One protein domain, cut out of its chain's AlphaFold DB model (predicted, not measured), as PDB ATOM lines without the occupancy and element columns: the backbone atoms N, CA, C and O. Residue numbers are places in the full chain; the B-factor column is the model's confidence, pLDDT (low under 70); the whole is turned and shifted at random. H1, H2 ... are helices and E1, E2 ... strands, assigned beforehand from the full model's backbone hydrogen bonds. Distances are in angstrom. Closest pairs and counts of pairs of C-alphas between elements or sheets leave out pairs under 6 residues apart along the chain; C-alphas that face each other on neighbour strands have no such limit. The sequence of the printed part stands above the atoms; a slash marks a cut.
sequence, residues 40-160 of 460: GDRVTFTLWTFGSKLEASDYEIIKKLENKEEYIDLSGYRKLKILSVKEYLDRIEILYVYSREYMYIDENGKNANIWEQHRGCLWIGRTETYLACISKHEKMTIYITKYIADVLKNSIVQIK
ATOM      1  N   GLY A  40      53.054  13.094 141.763       86.25
ATOM      2  CA  GLY A  40      52.746  13.883 142.948       86.25
ATOM      3  C   GLY A  40      53.243  13.269 144.258       86.25
ATOM      4  O   GLY A  40      53.957  12.277 144.290       86.25
ATOM      5  N   ASP A  41      52.894  13.940 145.351       87.31
ATOM      6  CA  ASP A  41      53.207  13.608 146.747       87.31
ATOM      7  C   ASP A  41      52.247  12.584 147.358       87.31
ATOM      8  O   ASP A  41      52.444  12.106 148.474       87.31
ATOM      9  N   ARG A  42      51.174  12.288 146.631       90.38
ATOM     10  CA  ARG A  42      50.163  11.309 146.979       90.38
ATOM     11  C   ARG A  42      49.731  10.616 145.704       90.38
ATOM     12  O   ARG A  42      49.107  11.241 144.849       90.38
ATOM     13  N   VAL A  43      49.995   9.325 145.631       92.31
ATOM     14  CA  VAL A  43      49.502   8.459 144.564       92.31
ATOM     15  C   VAL A  43      48.645   7.364 145.172       92.31
ATOM     16  O   VAL A  43      48.892   6.925 146.292       92.31
ATOM     17  N   THR A  44      47.580   6.984 144.482       92.94
ATOM     18  CA  THR A  44      46.689   5.902 144.887       92.94
ATOM     19  C   THR A  44      46.780   4.783 143.867       92.94
ATOM     20  O   THR A  44      46.654   5.003 142.664       92.94
ATOM     21  N   PHE A  45      47.021   3.594 144.392       93.50
ATOM     22  CA  PHE A  45      47.032   2.326 143.703       93.50
ATOM     23  C   PHE A  45      45.709   1.607 143.986       93.50
ATOM     24  O   PHE A  45      45.279   1.505 145.139       93.50
ATOM     25  N   THR A  46      45.058   1.124 142.934       94.56
ATOM     26  CA  THR A  46      43.856   0.280 143.010       94.56
ATOM     27  C   THR A  46      43.982  -0.861 142.020       94.56
ATOM     28  O   THR A  46      44.489  -0.639 140.919       94.56
ATOM     29  N   LEU A  47      43.469  -2.032 142.382       94.75
ATOM     30  CA  LEU A  47      43.480  -3.222 141.543       94.75
ATOM     31  C   LEU A  47      42.046  -3.658 141.227       94.75
ATOM     32  O   LEU A  47      41.148  -3.519 142.058       94.75
ATOM     33  N   TRP A  48      41.842  -4.160 140.019       93.50
ATOM     34  CA  TRP A  48      40.556  -4.585 139.479       93.50
ATOM     35  C   TRP A  48      40.742  -5.911 138.734       93.50
ATOM     36  O   TRP A  48      41.833  -6.177 138.234       93.50
ATOM     37  N   THR A  49      39.691  -6.720 138.650       90.56
ATOM     38  CA  THR A  49      39.616  -7.904 137.781       90.56
ATOM     39  C   THR A  49      38.555  -7.680 136.713       90.56
ATOM     40  O   THR A  49      37.599  -6.939 136.952       90.56
ATOM     41  N   PHE A  50      38.724  -8.302 135.551       89.44
ATOM     42  CA  PHE A  50      37.710  -8.322 134.499       89.44
ATOM     43  C   PHE A  50      36.696  -9.444 134.750       89.44
ATOM     44  O   PHE A  50      37.029 -10.439 135.392       89.44
ATOM     45  N   GLY A  51      35.468  -9.273 134.260       82.38
ATOM     46  CA  GLY A  51      34.405 -10.274 134.370       82.38
ATOM     47  C   GLY A  51      34.675 -11.512 133.515       82.38
ATOM     48  O   GLY A  51      34.394 -12.627 133.940       82.38
ATOM     49  N   SER A  52      35.270 -11.327 132.337       82.88
ATOM     50  CA  SER A  52      35.779 -12.415 131.499       82.88
ATOM     51  C   SER A  52      37.281 -12.290 131.263       82.88
ATOM     52  O   SER A  52      37.851 -11.195 131.301       82.88
ATOM     53  N   LYS A  53      37.929 -13.430 130.998       87.38
ATOM     54  CA  LYS A  53      39.337 -13.471 130.598       87.38
ATOM     55  C   LYS A  53      39.531 -12.672 129.307       87.38
ATOM     56  O   LYS A  53      38.734 -12.797 128.384       87.38
ATOM     57  N   LEU A  54      40.597 -11.878 129.259       90.50
ATOM     58  CA  LEU A  54      40.941 -11.100 128.073       90.50
ATOM     59  C   LEU A  54      41.517 -11.990 126.968       90.50
ATOM     60  O   LEU A  54      42.320 -12.893 127.223       90.50
ATOM     61  N   GLU A  55      41.144 -11.687 125.732       91.75
ATOM     62  CA  GLU A  55      41.617 -12.358 124.529       91.75
ATOM     63  C   GLU A  55      42.659 -11.516 123.776       91.75
ATOM     64  O   GLU A  55      42.845 -10.322 124.016       91.75
ATOM     65  N   ALA A  56      43.338 -12.129 122.802       91.50
ATOM     66  CA  ALA A  56      44.319 -11.438 121.961       91.50
ATOM     67  C   ALA A  56      43.745 -10.173 121.288       91.50
ATOM     68  O   ALA A  56      44.438  -9.163 121.174       91.50
ATOM     69  N   SER A  57      42.470 -10.208 120.883       94.06
ATOM     70  CA  SER A  57      41.769  -9.068 120.283       94.06
ATOM     71  C   SER A  57      41.616  -7.880 121.228       94.06
ATOM     72  O   SER A  57      41.695  -6.739 120.769       94.06
ATOM     73  N   ASP A  58      41.442  -8.121 122.528       95.06
ATOM     74  CA  ASP A  58      41.275  -7.061 123.526       95.06
ATOM     75  C   ASP A  58      42.554  -6.236 123.643       95.06
ATOM     76  O   ASP A  58      42.532  -5.004 123.596       95.06
ATOM     77  N   TYR A  59      43.702  -6.910 123.684       94.62
ATOM     78  CA  TYR A  59      45.008  -6.258 123.711       94.62
ATOM     79  C   TYR A  59      45.264  -5.409 122.454       94.62
ATOM     80  O   TYR A  59      45.826  -4.317 122.554       94.62
ATOM     81  N   GLU A  60      44.801  -5.846 121.282       94.62
ATOM     82  CA  GLU A  60      44.885  -5.059 120.044       94.62
ATOM     83  C   GLU A  60      43.963  -3.829 120.054       94.62
ATOM     84  O   GLU A  60      44.316  -2.782 119.503       94.62
ATOM     85  N   ILE A  61      42.796  -3.907 120.704       95.88
ATOM     86  CA  ILE A  61      41.931  -2.740 120.934       95.88
ATOM     87  C   ILE A  61      42.649  -1.726 121.831       95.88
ATOM     88  O   ILE A  61      42.677  -0.537 121.502       95.88
ATOM     89  N   ILE A  62      43.283  -2.188 122.914       95.88
ATOM     90  CA  ILE A  62      44.034  -1.335 123.845       95.88
ATOM     91  C   ILE A  62      45.206  -0.631 123.157       95.88
ATOM     92  O   ILE A  62      45.382   0.574 123.336       95.88
ATOM     93  N   LYS A  63      45.982  -1.333 122.324       94.94
ATOM     94  CA  LYS A  63      47.092  -0.728 121.562       94.94
ATOM     95  C   LYS A  63      46.630   0.435 120.684       94.94
ATOM     96  O   LYS A  63      47.296   1.463 120.611       94.94
ATOM     97  N   LYS A  64      45.440   0.326 120.085       95.50
ATOM     98  CA  LYS A  64      44.832   1.387 119.257       95.50
ATOM     99  C   LYS A  64      44.369   2.608 120.053       95.50
ATOM    100  O   LYS A  64      43.823   3.535 119.453       95.50
ATOM    101  N   LEU A  65      44.499   2.611 121.379       95.19
ATOM    102  CA  LEU A  65      44.195   3.776 122.205       95.19
ATOM    103  C   LEU A  65      45.345   4.786 122.264       95.19
ATOM    104  O   LEU A  65      45.125   5.924 122.673       95.19
ATOM    105  N   GLU A  66      46.555   4.405 121.850       95.69
ATOM    106  CA  GLU A  66      47.704   5.306 121.856       95.69
ATOM    107  C   GLU A  66      47.428   6.596 121.062       95.69
ATOM    108  O   GLU A  66      46.849   6.573 119.975       95.69
ATOM    109  N   ASN A  67      47.826   7.738 121.624       93.19
ATOM    110  CA  ASN A  67      47.601   9.086 121.099       93.19
ATOM    111  C   ASN A  67      46.138   9.536 120.964       93.19
ATOM    112  O   ASN A  67      45.904  10.647 120.480       93.19
ATOM    113  N   LYS A  68      45.155   8.753 121.428       92.25
ATOM    114  CA  LYS A  68      43.757   9.198 121.451       92.25
ATOM    115  C   LYS A  68      43.501  10.199 122.569       92.25
ATOM    116  O   LYS A  68      43.993  10.059 123.692       92.25
ATOM    117  N   GLU A  69      42.701  11.203 122.233       90.75
ATOM    118  CA  GLU A  69      42.105  12.129 123.187       90.75
ATOM    119  C   GLU A  69      40.650  11.741 123.408       90.75
ATOM    120  O   GLU A  69      39.924  11.458 122.458       90.75
ATOM    121  N   GLU A  70      40.244  11.736 124.669       86.19
ATOM    122  CA  GLU A  70      38.906  11.351 125.087       86.19
ATOM    123  C   GLU A  70      38.238  12.541 125.777       86.19
ATOM    124  O   GLU A  70      38.861  13.276 126.561       86.19
ATOM    125  N   TYR A  71      36.955  12.745 125.484       84.44
ATOM    126  CA  TYR A  71      36.161  13.729 126.209       84.44
ATOM    127  C   TYR A  71      35.963  13.246 127.645       84.44
ATOM    128  O   TYR A  71      35.718  12.070 127.858       84.44
ATOM    129  N   ILE A  72      36.066  14.138 128.634       87.19
ATOM    130  CA  ILE A  72      35.831  13.780 130.036       87.19
ATOM    131  C   ILE A  72      34.534  14.430 130.501       87.19
ATOM    132  O   ILE A  72      34.478  15.652 130.638       87.19
ATOM    133  N   ASP A  73      33.541  13.615 130.840       85.19
ATOM    134  CA  ASP A  73      32.304  14.070 131.487       85.19
ATOM    135  C   ASP A  73      32.450  14.132 133.023       85.19
ATOM    136  O   ASP A  73      31.671  13.579 133.796       85.19
ATOM    137  N   LEU A  74      33.536  14.745 133.500       88.19
ATOM    138  CA  LEU A  74      33.788  14.937 134.928       88.19
ATOM    139  C   LEU A  74      34.060  16.407 135.216       88.19
ATOM    140  O   LEU A  74      35.071  16.966 134.794       88.19
ATOM    141  N   SER A  75      33.201  17.009 136.039       90.12
ATOM    142  CA  SER A  75      33.394  18.380 136.517       90.12
ATOM    143  C   SER A  75      34.773  18.564 137.171       90.12
ATOM    144  O   SER A  75      35.178  17.782 138.041       90.12
ATOM    145  N   GLY A  76      35.486  19.605 136.734       93.06
ATOM    146  CA  GLY A  76      36.839  19.936 137.180       93.06
ATOM    147  C   GLY A  76      37.952  19.109 136.524       93.06
ATOM    148  O   GLY A  76      39.091  19.184 136.983       93.06
ATOM    149  N   TYR A  77      37.659  18.328 135.478       95.50
ATOM    150  CA  TYR A  77      38.646  17.565 134.708       95.50
ATOM    151  C   TYR A  77      38.490  17.816 133.205       95.50
ATOM    152  O   TYR A  77      37.386  18.028 132.716       95.50
ATOM    153  N   ARG A  78      39.597  17.799 132.454       94.25
ATOM    154  CA  ARG A  78      39.573  17.923 130.984       94.25
ATOM    155  C   ARG A  78      40.803  17.316 130.315       94.25
ATOM    156  O   ARG A  78      41.804  17.065 130.986       94.25
ATOM    157  N   LYS A  79      40.750  17.199 128.981       92.69
ATOM    158  CA  LYS A  79      41.879  16.832 128.104       92.69
ATOM    159  C   LYS A  79      42.542  15.510 128.508       92.69
ATOM    160  O   LYS A  79      43.747  15.479 128.755       92.69
ATOM    161  N   LEU A  80      41.751  14.440 128.620       95.50
ATOM    162  CA  LEU A  80      42.306  13.105 128.815       95.50
ATOM    163  C   LEU A  80      42.979  12.681 127.514       95.50
ATOM    164  O   LEU A  80      42.335  12.658 126.469       95.50
ATOM    165  N   LYS A  81      44.263  12.344 127.587       96.38
ATOM    166  CA  LYS A  81      45.025  11.828 126.452       96.38
ATOM    167  C   LYS A  81      45.834  10.621 126.867       96.38
ATOM    168  O   LYS A  81      46.574  10.687 127.852       96.38
ATOM    169  N   ILE A  82      45.744   9.554 126.087       97.06
ATOM    170  CA  ILE A  82      46.628   8.401 126.223       97.06
ATOM    171  C   ILE A  82      47.918   8.722 125.472       97.06
ATOM    172  O   ILE A  82      47.916   8.928 124.262       97.06
ATOM    173  N   LEU A  83      49.016   8.841 126.214       95.00
ATOM    174  CA  LEU A  83      50.316   9.243 125.685       95.00
ATOM    175  C   LEU A  83      51.076   8.080 125.068       95.00
ATOM    176  O   LEU A  83      51.718   8.257 124.041       95.00
ATOM    177  N   SER A  84      51.047   6.922 125.725       96.19
ATOM    178  CA  SER A  84      51.781   5.752 125.259       96.19
ATOM    179  C   SER A  84      51.106   4.465 125.688       96.19
ATOM    180  O   SER A  84      50.616   4.389 126.820       96.19
ATOM    181  N   VAL A  85      51.180   3.449 124.833       97.44
ATOM    182  CA  VAL A  85      50.788   2.074 125.158       97.44
ATOM    183  C   VAL A  85      51.979   1.158 124.897       97.44
ATOM    184  O   VAL A  85      52.375   0.948 123.756       97.44
ATOM    185  N   LYS A  86      52.581   0.622 125.960       95.81
ATOM    186  CA  LYS A  86      53.763  -0.242 125.881       95.81
ATOM    187  C   LYS A  86      53.415  -1.669 126.252       95.81
ATOM    188  O   LYS A  86      52.769  -1.918 127.265       95.81
ATOM    189  N   GLU A  87      53.885  -2.607 125.448       94.69
ATOM    190  CA  GLU A  87      53.721  -4.032 125.702       94.69
ATOM    191  C   GLU A  87      54.953  -4.584 126.425       94.69
ATOM    192  O   GLU A  87      56.085  -4.424 125.966       94.69
ATOM    193  N   TYR A  88      54.712  -5.246 127.551       92.62
ATOM    194  CA  TYR A  88      55.675  -6.064 128.275       92.62
ATOM    195  C   TYR A  88      55.231  -7.533 128.214       92.62
ATOM    196  O   TYR A  88      54.160  -7.870 127.695       92.62
ATOM    197  N   LEU A  89      56.077  -8.429 128.722       89.81
ATOM    198  CA  LEU A  89      55.812  -9.868 128.706       89.81
ATOM    199  C   LEU A  89      54.562 -10.225 129.530       89.81
ATOM    200  O   LEU A  89      53.713 -10.984 129.076       89.81
ATOM    201  N   ASP A  90      54.434  -9.635 130.713       91.19
ATOM    202  CA  ASP A  90      53.401  -9.913 131.713       91.19
ATOM    203  C   ASP A  90      52.223  -8.926 131.676       91.19
ATOM    204  O   ASP A  90      51.160  -9.223 132.223       91.19
ATOM    205  N   ARG A  91      52.385  -7.756 131.039       94.50
ATOM    206  CA  ARG A  91      51.389  -6.672 131.066       94.50
ATOM    207  C   ARG A  91      51.425  -5.737 129.857       94.50
ATOM    208  O   ARG A  91      52.427  -5.640 129.154       94.50
ATOM    209  N   ILE A  92      50.352  -4.973 129.674       96.50
ATOM    210  CA  ILE A  92      50.325  -3.750 128.863       96.50
ATOM    211  C   ILE A  92      50.301  -2.537 129.789       96.50
ATOM    212  O   ILE A  92      49.466  -2.457 130.685       96.50
ATOM    213  N   GLU A  93      51.195  -1.583 129.552       97.00
ATOM    214  CA  GLU A  93      51.280  -0.314 130.269       97.00
ATOM    215  C   GLU A  93      50.696   0.830 129.445       97.00
ATOM    216  O   GLU A  93      51.128   1.083 128.323       97.00
ATOM    217  N   ILE A  94      49.756   1.565 130.031       97.62
ATOM    218  CA  ILE A  94      49.106   2.724 129.421       97.62
ATOM    219  C   ILE A  94      49.431   3.952 130.266       97.62
ATOM    220  O   ILE A  94      48.996   4.070 131.413       97.62
ATOM    221  N   LEU A  95      50.164   4.901 129.689       96.25
ATOM    222  CA  LEU A  95      50.408   6.200 130.311       96.25
ATOM    223  C   LEU A  95      49.420   7.214 129.761       96.25
ATOM    224  O   LEU A  95      49.267   7.349 128.548       96.25
ATOM    225  N   TYR A  96      48.782   7.967 130.648       96.25
ATOM    226  CA  TYR A  96      47.800   8.972 130.260       96.25
ATOM    227  C   TYR A  96      47.972  10.259 131.060       96.25
ATOM    228  O   TYR A  96      48.506  10.264 132.172       96.25
ATOM    229  N   VAL A  97      47.511  11.366 130.489       95.56
ATOM    230  CA  VAL A  97      47.482  12.678 131.141       95.56
ATOM    231  C   VAL A  97      46.088  13.264 131.118       95.56
ATOM    232  O   VAL A  97      45.287  12.954 130.246       95.56
ATOM    233  N   TYR A  98      45.814  14.122 132.090       95.38
ATOM    234  CA  TYR A  98      44.572  14.875 132.210       95.38
ATOM    235  C   TYR A  98      44.847  16.177 132.954       95.38
ATOM    236  O   TYR A  98      45.815  16.278 133.708       95.38
ATOM    237  N   SER A  99      44.002  17.186 132.779       94.69
ATOM    238  CA  SER A  99      44.068  18.416 133.568       94.69
ATOM    239  C   SER A  99      43.002  18.420 134.652       94.69
ATOM    240  O   SER A  99      41.860  18.057 134.379       94.69
ATOM    241  N   ARG A 100      43.362  18.871 135.856       94.69
ATOM    242  CA  ARG A 100      42.435  19.120 136.962       94.69
ATOM    243  C   ARG A 100      42.359  20.614 137.261       94.69
ATOM    244  O   ARG A 100      43.377  21.302 137.259       94.69
ATOM    245  N   GLU A 101      41.153  21.091 137.520       95.62
ATOM    246  CA  GLU A 101      40.886  22.462 137.939       95.62
ATOM    247  C   GLU A 101      41.144  22.649 139.441       95.62
ATOM    248  O   GLU A 101      40.722  21.836 140.272       95.62
ATOM    249  N   TYR A 102      41.815  23.745 139.783       93.44
ATOM    250  CA  TYR A 102      42.025  24.211 141.146       93.44
ATOM    251  C   TYR A 102      41.526  25.644 141.265       93.44
ATOM    252  O   TYR A 102      41.986  26.534 140.552       93.44
ATOM    253  N   MET A 103      40.588  25.852 142.183       92.75
ATOM    254  CA  MET A 103      40.073  27.173 142.531       92.75
ATOM    255  C   MET A 103      40.987  27.826 143.571       92.75
ATOM    256  O   MET A 103      41.427  27.155 144.508       92.75
ATOM    257  N   TYR A 104      41.241  29.123 143.434       92.50
ATOM    258  CA  TYR A 104      41.988  29.917 144.409       92.50
ATOM    259  C   TYR A 104      41.452  31.353 144.464       92.50
ATOM    260  O   TYR A 104      40.633  31.752 143.637       92.50
ATOM    261  N   ILE A 105      41.891  32.117 145.464       94.00
ATOM    262  CA  ILE A 105      41.614  33.552 145.566       94.00
ATOM    263  C   ILE A 105      42.850  34.286 145.048       94.00
ATOM    264  O   ILE A 105      43.949  34.040 145.548       94.00
ATOM    265  N   ASP A 106      42.676  35.124 144.028       93.19
ATOM    266  CA  ASP A 106      43.762  35.907 143.435       93.19
ATOM    267  C   ASP A 106      44.224  37.056 144.350       93.19
ATOM    268  O   ASP A 106      43.633  37.333 145.399       93.19
ATOM    269  N   GLU A 107      45.287  37.756 143.952       92.69
ATOM    270  CA  GLU A 107      45.809  38.915 144.684       92.69
ATOM    271  C   GLU A 107      44.799  40.066 144.860       92.69
ATOM    272  O   GLU A 107      44.994  40.924 145.721       92.69
ATOM    273  N   ASN A 108      43.705  40.078 144.093       94.44
ATOM    274  CA  ASN A 108      42.638  41.075 144.167       94.44
ATOM    275  C   ASN A 108      41.450  40.613 145.029       94.44
ATOM    276  O   ASN A 108      40.424  41.297 145.074       94.44
ATOM    277  N   GLY A 109      41.550  39.453 145.686       92.94
ATOM    278  CA  GLY A 109      40.468  38.888 146.488       92.94
ATOM    279  C   GLY A 109      39.333  38.273 145.659       92.94
ATOM    280  O   GLY A 109      38.245  38.055 146.195       92.94
ATOM    281  N   LYS A 110      39.542  38.008 144.363       94.50
ATOM    282  CA  LYS A 110      38.540  37.420 143.465       94.50
ATOM    283  C   LYS A 110      38.777  35.928 143.278       94.50
ATOM    284  O   LYS A 110      39.905  35.445 143.286       94.50
ATOM    285  N   ASN A 111      37.688  35.191 143.067       93.44
ATOM    286  CA  ASN A 111      37.771  33.779 142.711       93.44
ATOM    287  C   ASN A 111      38.403  33.632 141.322       93.44
ATOM    288  O   ASN A 111      37.880  34.160 140.340       93.44
ATOM    289  N   ALA A 112      39.485  32.868 141.255       95.31
ATOM    290  CA  ALA A 112      40.183  32.495 140.037       95.31
ATOM    291  C   ALA A 112      40.376  30.971 139.983       95.31
ATOM    292  O   ALA A 112      40.159  30.255 140.968       95.31
ATOM    293  N   ASN A 113      40.767  30.462 138.816       93.75
ATOM    294  CA  ASN A 113      41.039  29.047 138.611       93.75
ATOM    295  C   ASN A 113      42.328  28.822 137.818       93.75
ATOM    296  O   ASN A 113      42.756  29.643 137.010       93.75
ATOM    297  N   ILE A 114      42.954  27.675 138.057       94.88
ATOM    298  CA  ILE A 114      44.097  27.200 137.285       94.88
ATOM    299  C   ILE A 114      43.920  25.724 136.954       94.88
ATOM    300  O   ILE A 114      43.330  24.958 137.714       94.88
ATOM    301  N   TRP A 115      44.437  25.327 135.796       93.81
ATOM    302  CA  TRP A 115      44.431  23.942 135.351       93.81
ATOM    303  C   TRP A 115      45.828  23.354 135.493       93.81
ATOM    304  O   TRP A 115      46.753  23.787 134.811       93.81
ATOM    305  N   GLU A 116      45.968  22.345 136.343       91.38
ATOM    306  CA  GLU A 116      47.215  21.601 136.518       91.38
ATOM    307  C   GLU A 116      47.123  20.288 135.738       91.38
ATOM    308  O   GLU A 116      46.125  19.566 135.826       91.38
ATOM    309  N   GLN A 117      48.146  19.973 134.942       91.75
ATOM    310  CA  GLN A 117      48.235  18.682 134.269       91.75
ATOM    311  C   GLN A 117      48.770  17.619 135.234       91.75
ATOM    312  O   GLN A 117      49.752  17.831 135.940       91.75
ATOM    313  N   HIS A 118      48.138  16.453 135.227       92.88
ATOM    314  CA  HIS A 118      48.518  15.280 135.996       92.88
ATOM    315  C   HIS A 118      48.734  14.087 135.070       92.88
ATOM    316  O   HIS A 118      48.160  14.023 133.982       92.88
ATOM    317  N   ARG A 119      49.532  13.122 135.533       93.56
ATOM    318  CA  ARG A 119      49.755  11.841 134.861       93.56
ATOM    319  C   ARG A 119      49.175  10.703 135.690       93.56
ATOM    320  O   ARG A 119      49.215  10.735 136.921       93.56
ATOM    321  N   GLY A 120      48.647   9.701 135.006       95.44
ATOM    322  CA  GLY A 120      48.302   8.409 135.580       95.44
ATOM    323  C   GLY A 120      48.904   7.274 134.759       95.44
ATOM    324  O   GLY A 120      49.462   7.489 133.680       95.44
ATOM    325  N   CYS A 121      48.830   6.073 135.316       96.44
ATOM    326  CA  CYS A 121      49.278   4.847 134.675       96.44
ATOM    327  C   CYS A 121      48.239   3.745 134.900       96.44
ATOM    328  O   CYS A 121      47.708   3.619 136.008       96.44
ATOM    329  N   LEU A 122      47.953   2.971 133.855       97.38
ATOM    330  CA  LEU A 122      47.206   1.722 133.946       97.38
ATOM    331  C   LEU A 122      48.082   0.558 133.516       97.38
ATOM    332  O   LEU A 122      48.787   0.668 132.515       97.38
ATOM    333  N   TRP A 123      47.960  -0.565 134.212       97.50
ATOM    334  CA  TRP A 123      48.528  -1.837 133.785       97.50
ATOM    335  C   TRP A 123      47.426  -2.866 133.593       97.50
ATOM    336  O   TRP A 123      46.591  -3.036 134.476       97.50
ATOM    337  N   ILE A 124      47.441  -3.548 132.452       97.12
ATOM    338  CA  ILE A 124      46.534  -4.655 132.142       97.12
ATOM    339  C   ILE A 124      47.364  -5.930 132.080       97.12
ATOM    340  O   ILE A 124      48.290  -6.010 131.272       97.12
ATOM    341  N   GLY A 125      47.051  -6.905 132.926       94.12
ATOM    342  CA  GLY A 125      47.761  -8.179 132.960       94.12
ATOM    343  C   GLY A 125      47.529  -9.028 131.706       94.12
ATOM    344  O   GLY A 125      46.457  -9.006 131.095       94.12
ATOM    345  N   ARG A 126      48.575  -9.753 131.295       90.75
ATOM    346  CA  ARG A 126      48.567 -10.700 130.165       90.75
ATOM    347  C   ARG A 126      48.620 -12.149 130.611       90.75
ATOM    348  O   ARG A 126      48.001 -13.004 129.990       90.75
ATOM    349  N   THR A 127      49.389 -12.416 131.660       85.94
ATOM    350  CA  THR A 127      49.474 -13.738 132.291       85.94
ATOM    351  C   THR A 127      48.336 -13.929 133.285       85.94
ATOM    352  O   THR A 127      47.674 -14.959 133.265       85.94
ATOM    353  N   GLU A 128      48.065 -12.892 134.078       84.38
ATOM    354  CA  GLU A 128      46.990 -12.835 135.065       84.38
ATOM    355  C   GLU A 128      45.932 -11.813 134.643       84.38
ATOM    356  O   GLU A 128      46.255 -10.770 134.073       84.38
ATOM    357  N   THR A 129      44.660 -12.081 134.942       86.50
ATOM    358  CA  THR A 129      43.566 -11.166 134.579       86.50
ATOM    359  C   THR A 129      43.435 -10.069 135.632       86.50
ATOM    360  O   THR A 129      42.790 -10.253 136.659       86.50
ATOM    361  N   TYR A 130      44.049  -8.911 135.384       93.06
ATOM    362  CA  TYR A 130      43.907  -7.740 136.251       93.06
ATOM    363  C   TYR A 130      43.996  -6.417 135.483       93.06
ATOM    364  O   TYR A 130      44.571  -6.332 134.397       93.06
ATOM    365  N   LEU A 131      43.475  -5.362 136.108       96.44
ATOM    366  CA  LEU A 131      43.659  -3.962 135.741       96.44
ATOM    367  C   LEU A 131      44.130  -3.190 136.981       96.44
ATOM    368  O   LEU A 131      43.384  -3.015 137.941       96.44
ATOM    369  N   ALA A 132      45.372  -2.715 136.978       97.00
ATOM    370  CA  ALA A 132      45.908  -1.857 138.028       97.00
ATOM    371  C   ALA A 132      45.849  -0.394 137.586       97.00
ATOM    372  O   ALA A 132      46.227  -0.067 136.465       97.00
ATOM    373  N   CYS A 133      45.415   0.497 138.475       96.75
ATOM    374  CA  CYS A 133      45.410   1.936 138.236       96.75
ATOM    375  C   CYS A 133      46.241   2.667 139.284       96.75
ATOM    376  O   CYS A 133      45.976   2.566 140.483       96.75
ATOM    377  N   ILE A 134      47.204   3.453 138.805       95.25
ATOM    378  CA  ILE A 134      48.123   4.277 139.587       95.25
ATOM    379  C   ILE A 134      47.825   5.739 139.242       95.25
ATOM    380  O   ILE A 134      48.212   6.249 138.187       95.25
ATOM    381  N   SER A 135      47.094   6.423 140.119       92.94
ATOM    382  CA  SER A 135      46.629   7.793 139.881       92.94
ATOM    383  C   SER A 135      46.522   8.583 141.179       92.94
ATOM    384  O   SER A 135      46.253   8.043 142.250       92.94
ATOM    385  N   LYS A 136      46.709   9.901 141.094       92.06
ATOM    386  CA  LYS A 136      46.548  10.815 142.233       92.06
ATOM    387  C   LYS A 136      45.081  11.031 142.629       92.06
ATOM    388  O   LYS A 136      44.795  11.258 143.805       92.06
ATOM    389  N   HIS A 137      44.155  10.990 141.670       91.69
ATOM    390  CA  HIS A 137      42.765  11.408 141.872       91.69
ATOM    391  C   HIS A 137      41.783  10.249 141.696       91.69
ATOM    392  O   HIS A 137      41.660   9.700 140.606       91.69
ATOM    393  N   GLU A 138      41.015   9.955 142.747       89.94
ATOM    394  CA  GLU A 138      40.026   8.866 142.786       89.94
ATOM    395  C   GLU A 138      38.944   8.993 141.703       89.94
ATOM    396  O   GLU A 138      38.635   8.016 141.028       89.94
ATOM    397  N   LYS A 139      38.422  10.205 141.457       92.12
ATOM    398  CA  LYS A 139      37.451  10.440 140.371       92.12
ATOM    399  C   LYS A 139      38.009  10.039 139.005       92.12
ATOM    400  O   LYS A 139      37.290   9.461 138.200       92.12
ATOM    401  N   MET A 140      39.291  10.322 138.764       93.06
ATOM    402  CA  MET A 140      39.951   9.937 137.521       93.06
ATOM    403  C   MET A 140      40.205   8.433 137.459       93.06
ATOM    404  O   MET A 140      40.044   7.856 136.395       93.06
ATOM    405  N   THR A 141      40.561   7.796 138.580       93.12
ATOM    406  CA  THR A 141      40.679   6.331 138.667       93.12
ATOM    407  C   THR A 141      39.378   5.658 138.240       93.12
ATOM    408  O   THR A 141      39.405   4.828 137.344       93.12
ATOM    409  N   ILE A 142      38.244   6.058 138.824       92.12
ATOM    410  CA  ILE A 142      36.926   5.487 138.498       92.12
ATOM    411  C   ILE A 142      36.584   5.702 137.019       92.12
ATOM    412  O   ILE A 142      36.084   4.796 136.359       92.12
ATOM    413  N   TYR A 143      36.852   6.901 136.498       94.56
ATOM    414  CA  TYR A 143      36.571   7.225 135.104       94.56
ATOM    415  C   TYR A 143      37.397   6.390 134.133       94.56
ATOM    416  O   TYR A 143      36.839   5.778 133.229       94.56
ATOM    417  N   ILE A 144      38.720   6.354 134.315       95.25
ATOM    418  CA  ILE A 144      39.605   5.697 133.357       95.25
ATOM    419  C   ILE A 144      39.426   4.177 133.381       95.25
ATOM    420  O   ILE A 144      39.457   3.554 132.327       95.25
ATOM    421  N   THR A 145      39.195   3.567 134.549       95.31
ATOM    422  CA  THR A 145      38.964   2.119 134.614       95.31
ATOM    423  C   THR A 145      37.639   1.758 133.955       95.31
ATOM    424  O   THR A 145      37.595   0.808 133.177       95.31
ATOM    425  N   LYS A 146      36.589   2.563 134.166       94.31
ATOM    426  CA  LYS A 146      35.311   2.405 133.463       94.31
ATOM    427  C   LYS A 146      35.454   2.598 131.951       94.31
ATOM    428  O   LYS A 146      34.917   1.801 131.199       94.31
ATOM    429  N   TYR A 147      36.218   3.595 131.506       95.19
ATOM    430  CA  TYR A 147      36.497   3.799 130.084       95.19
ATOM    431  C   TYR A 147      37.138   2.559 129.443       95.19
ATOM    432  O   TYR A 147      36.694   2.118 128.389       95.19
ATOM    433  N   ILE A 148      38.137   1.956 130.098       96.19
ATOM    434  CA  ILE A 148      38.754   0.710 129.619       96.19
ATOM    435  C   ILE A 148      37.743  -0.442 129.586       96.19
ATOM    436  O   ILE A 148      37.687  -1.163 128.594       96.19
ATOM    437  N   ALA A 149      36.929  -0.595 130.632       95.00
ATOM    438  CA  ALA A 149      35.875  -1.607 130.690       95.00
ATOM    439  C   ALA A 149      34.855  -1.454 129.544       95.00
ATOM    440  O   ALA A 149      34.532  -2.428 128.867       95.00
ATOM    441  N   ASP A 150      34.414  -0.222 129.268       94.88
ATOM    442  CA  ASP A 150      33.464   0.099 128.199       94.88
ATOM    443  C   ASP A 150      34.073  -0.150 126.806       94.88
ATOM    444  O   ASP A 150      33.418  -0.722 125.932       94.88
ATOM    445  N   VAL A 151      35.346   0.215 126.601       94.88
ATOM    446  CA  VAL A 151      36.094  -0.044 125.356       94.88
ATOM    447  C   VAL A 151      36.211  -1.542 125.072       94.88
ATOM    448  O   VAL A 151      36.057  -1.961 123.924       94.88
ATOM    449  N   LEU A 152      36.466  -2.341 126.109       95.25
ATOM    450  CA  LEU A 152      36.593  -3.795 126.010       95.25
ATOM    451  C   LEU A 152      35.247  -4.527 126.073       95.25
ATOM    452  O   LEU A 152      35.201  -5.730 125.842       95.25
ATOM    453  N   LYS A 153      34.150  -3.823 126.385       94.50
ATOM    454  CA  LYS A 153      32.831  -4.415 126.674       94.50
ATOM    455  C   LYS A 153      32.908  -5.534 127.717       94.50
ATOM    456  O   LYS A 153      32.199  -6.532 127.624       94.50
ATOM    457  N   ASN A 154      33.769  -5.348 128.708       91.69
ATOM    458  CA  ASN A 154      34.045  -6.324 129.748       91.69
ATOM    459  C   ASN A 154      33.902  -5.633 131.103       91.69
ATOM    460  O   ASN A 154      34.517  -4.590 131.337       91.69
ATOM    461  N   SER A 155      33.050  -6.171 131.975       90.44
ATOM    462  CA  SER A 155      32.829  -5.592 133.299       90.44
ATOM    463  C   SER A 155      34.102  -5.666 134.138       90.44
ATOM    464  O   SER A 155      34.969  -6.510 133.918       90.44
ATOM    465  N   ILE A 156      34.226  -4.765 135.113       90.38
ATOM    466  CA  ILE A 156      35.348  -4.767 136.051       90.38
ATOM    467  C   ILE A 156      34.855  -4.733 137.491       90.38
ATOM    468  O   ILE A 156      33.983  -3.942 137.851       90.38
ATOM    469  N   VAL A 157      35.491  -5.538 138.335       87.25
ATOM    470  CA  VAL A 157      35.244  -5.577 139.777       87.25
ATOM    471  C   VAL A 157      36.491  -5.123 140.498       87.25
ATOM    472  O   VAL A 157      37.595  -5.585 140.217       87.25
ATOM    473  N   GLN A 158      36.328  -4.222 141.462       88.25
ATOM    474  CA  GLN A 158      37.455  -3.801 142.277       88.25
ATOM    475  C   GLN A 158      37.903  -4.934 143.198       88.25
ATOM    476  O   GLN A 158      37.116  -5.427 144.010       88.25
ATOM    477  N   ILE A 159      39.187  -5.268 143.133       87.75
ATOM    478  CA  ILE A 159      39.821  -6.185 144.068       87.75
ATOM    479  C   ILE A 159      40.072  -5.432 145.375       87.75
ATOM    480  O   ILE A 159      40.656  -4.346 145.392       87.75
ATOM    481  N   LYS A 160      39.629  -6.019 146.486       88.06
ATOM    482  CA  LYS A 160      39.993  -5.575 147.834       88.06
ATOM    483  C   LYS A 160      41.164  -6.437 148.302       88.06
ATOM    484  O   LYS A 160      40.939  -7.621 148.543       88.06
TER     485      LYS A 160
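What this domain is: This is residues 40 to 160 of the 460 residues of an uncharacterized protein of Clostridium sp. L2-50 (UniProt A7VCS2). A twisted sheet of six strands curls round one helix, H2, and the far end of the hairpin E3 and E4, residues 101 to 115, sticks out past the other strands as a long two-stranded arm. H1, a short helix, sits at the opposite end of the long axis and only grazes the sheet. The printed part has 121 residues, with two named helices and six named strands in the order E1 H1 E2 E3 E4 E5 H2 E6, of mixed class; the sheet's order is E2 E3 E4 E5 E1 E6, all antiparallel. It is elongated, 57 by 31 by 23 A, and only just compact, close to loose, with a radius of gyration of the C-alphas of 16.0 A.

How they stand to each other: Start at E1, residues 43 to 50, an inner strand. Its neighbours are E5, residues 131 to 135, where N 46 and O 133 are 3.0 A apart, and the edge strand E6, residues 156 to 159, where N 49 and O 157 are 2.9 A apart at 124 degrees between directions. Next look for H1, residues 56 to 63, which only grazes the sheet with residues 59 to 63; its closest approach to the other edge strand, E2, residues 77 to 87, is 5.9 A between the C-alphas of Lys 63 and Val 85. E2 opens a meander, each strand the antiparallel neighbour of the one before: E2, E3 at residues 91 to 105, E4 at residues 111 to 125, and E5. Check N 83 and O 95 at 2.8 A, N 100 and O 116 at 2.8 A, and N 123 and O 132 at 2.9 A. H2, residues 138 to 152, is on one face of the sheet, two layers; the C-alphas of Ser 135 and Thr 141 are its closest to E5, 6.2 A. E5, H2 and E6 form a split strand-helix-strand unit, with E1 between the strands and a right-handed crossover. H2, with residues 151 to 152 alone, only just touches H1, with 3 pairs of C-alphas within 8 A, the closest Asp 58 and Leu 152 at 6.2 A, at a steep tilt of 47 degrees, opposite ways. In H1 and H2 every O i to N i+4 pair is within hydrogen-bond range.

Where its parts are: Find C-alpha 43 at (49.502, 8.459, 144.564); from there E1 runs 22.8 A. H1 measures 11.1 A, E2 27.8 A, E3 43.9 A, E4 44.2 A, E5 12.8 A and H2 21.3 A. E6 measures 9.3 A and ends at C-alpha 159, (39.821, -6.185, 144.068).

The domain as a whole: The C-alphas of Ala 56 and Asn 108, 57.0 A apart, are the two farthest apart. The printed part has no cut. The link from H1 to E2 is long, and in it residues 69 to 70 pair with residues 80 to 81 of E2; the other links are tight. No printed residue is under 70 in pLDDT.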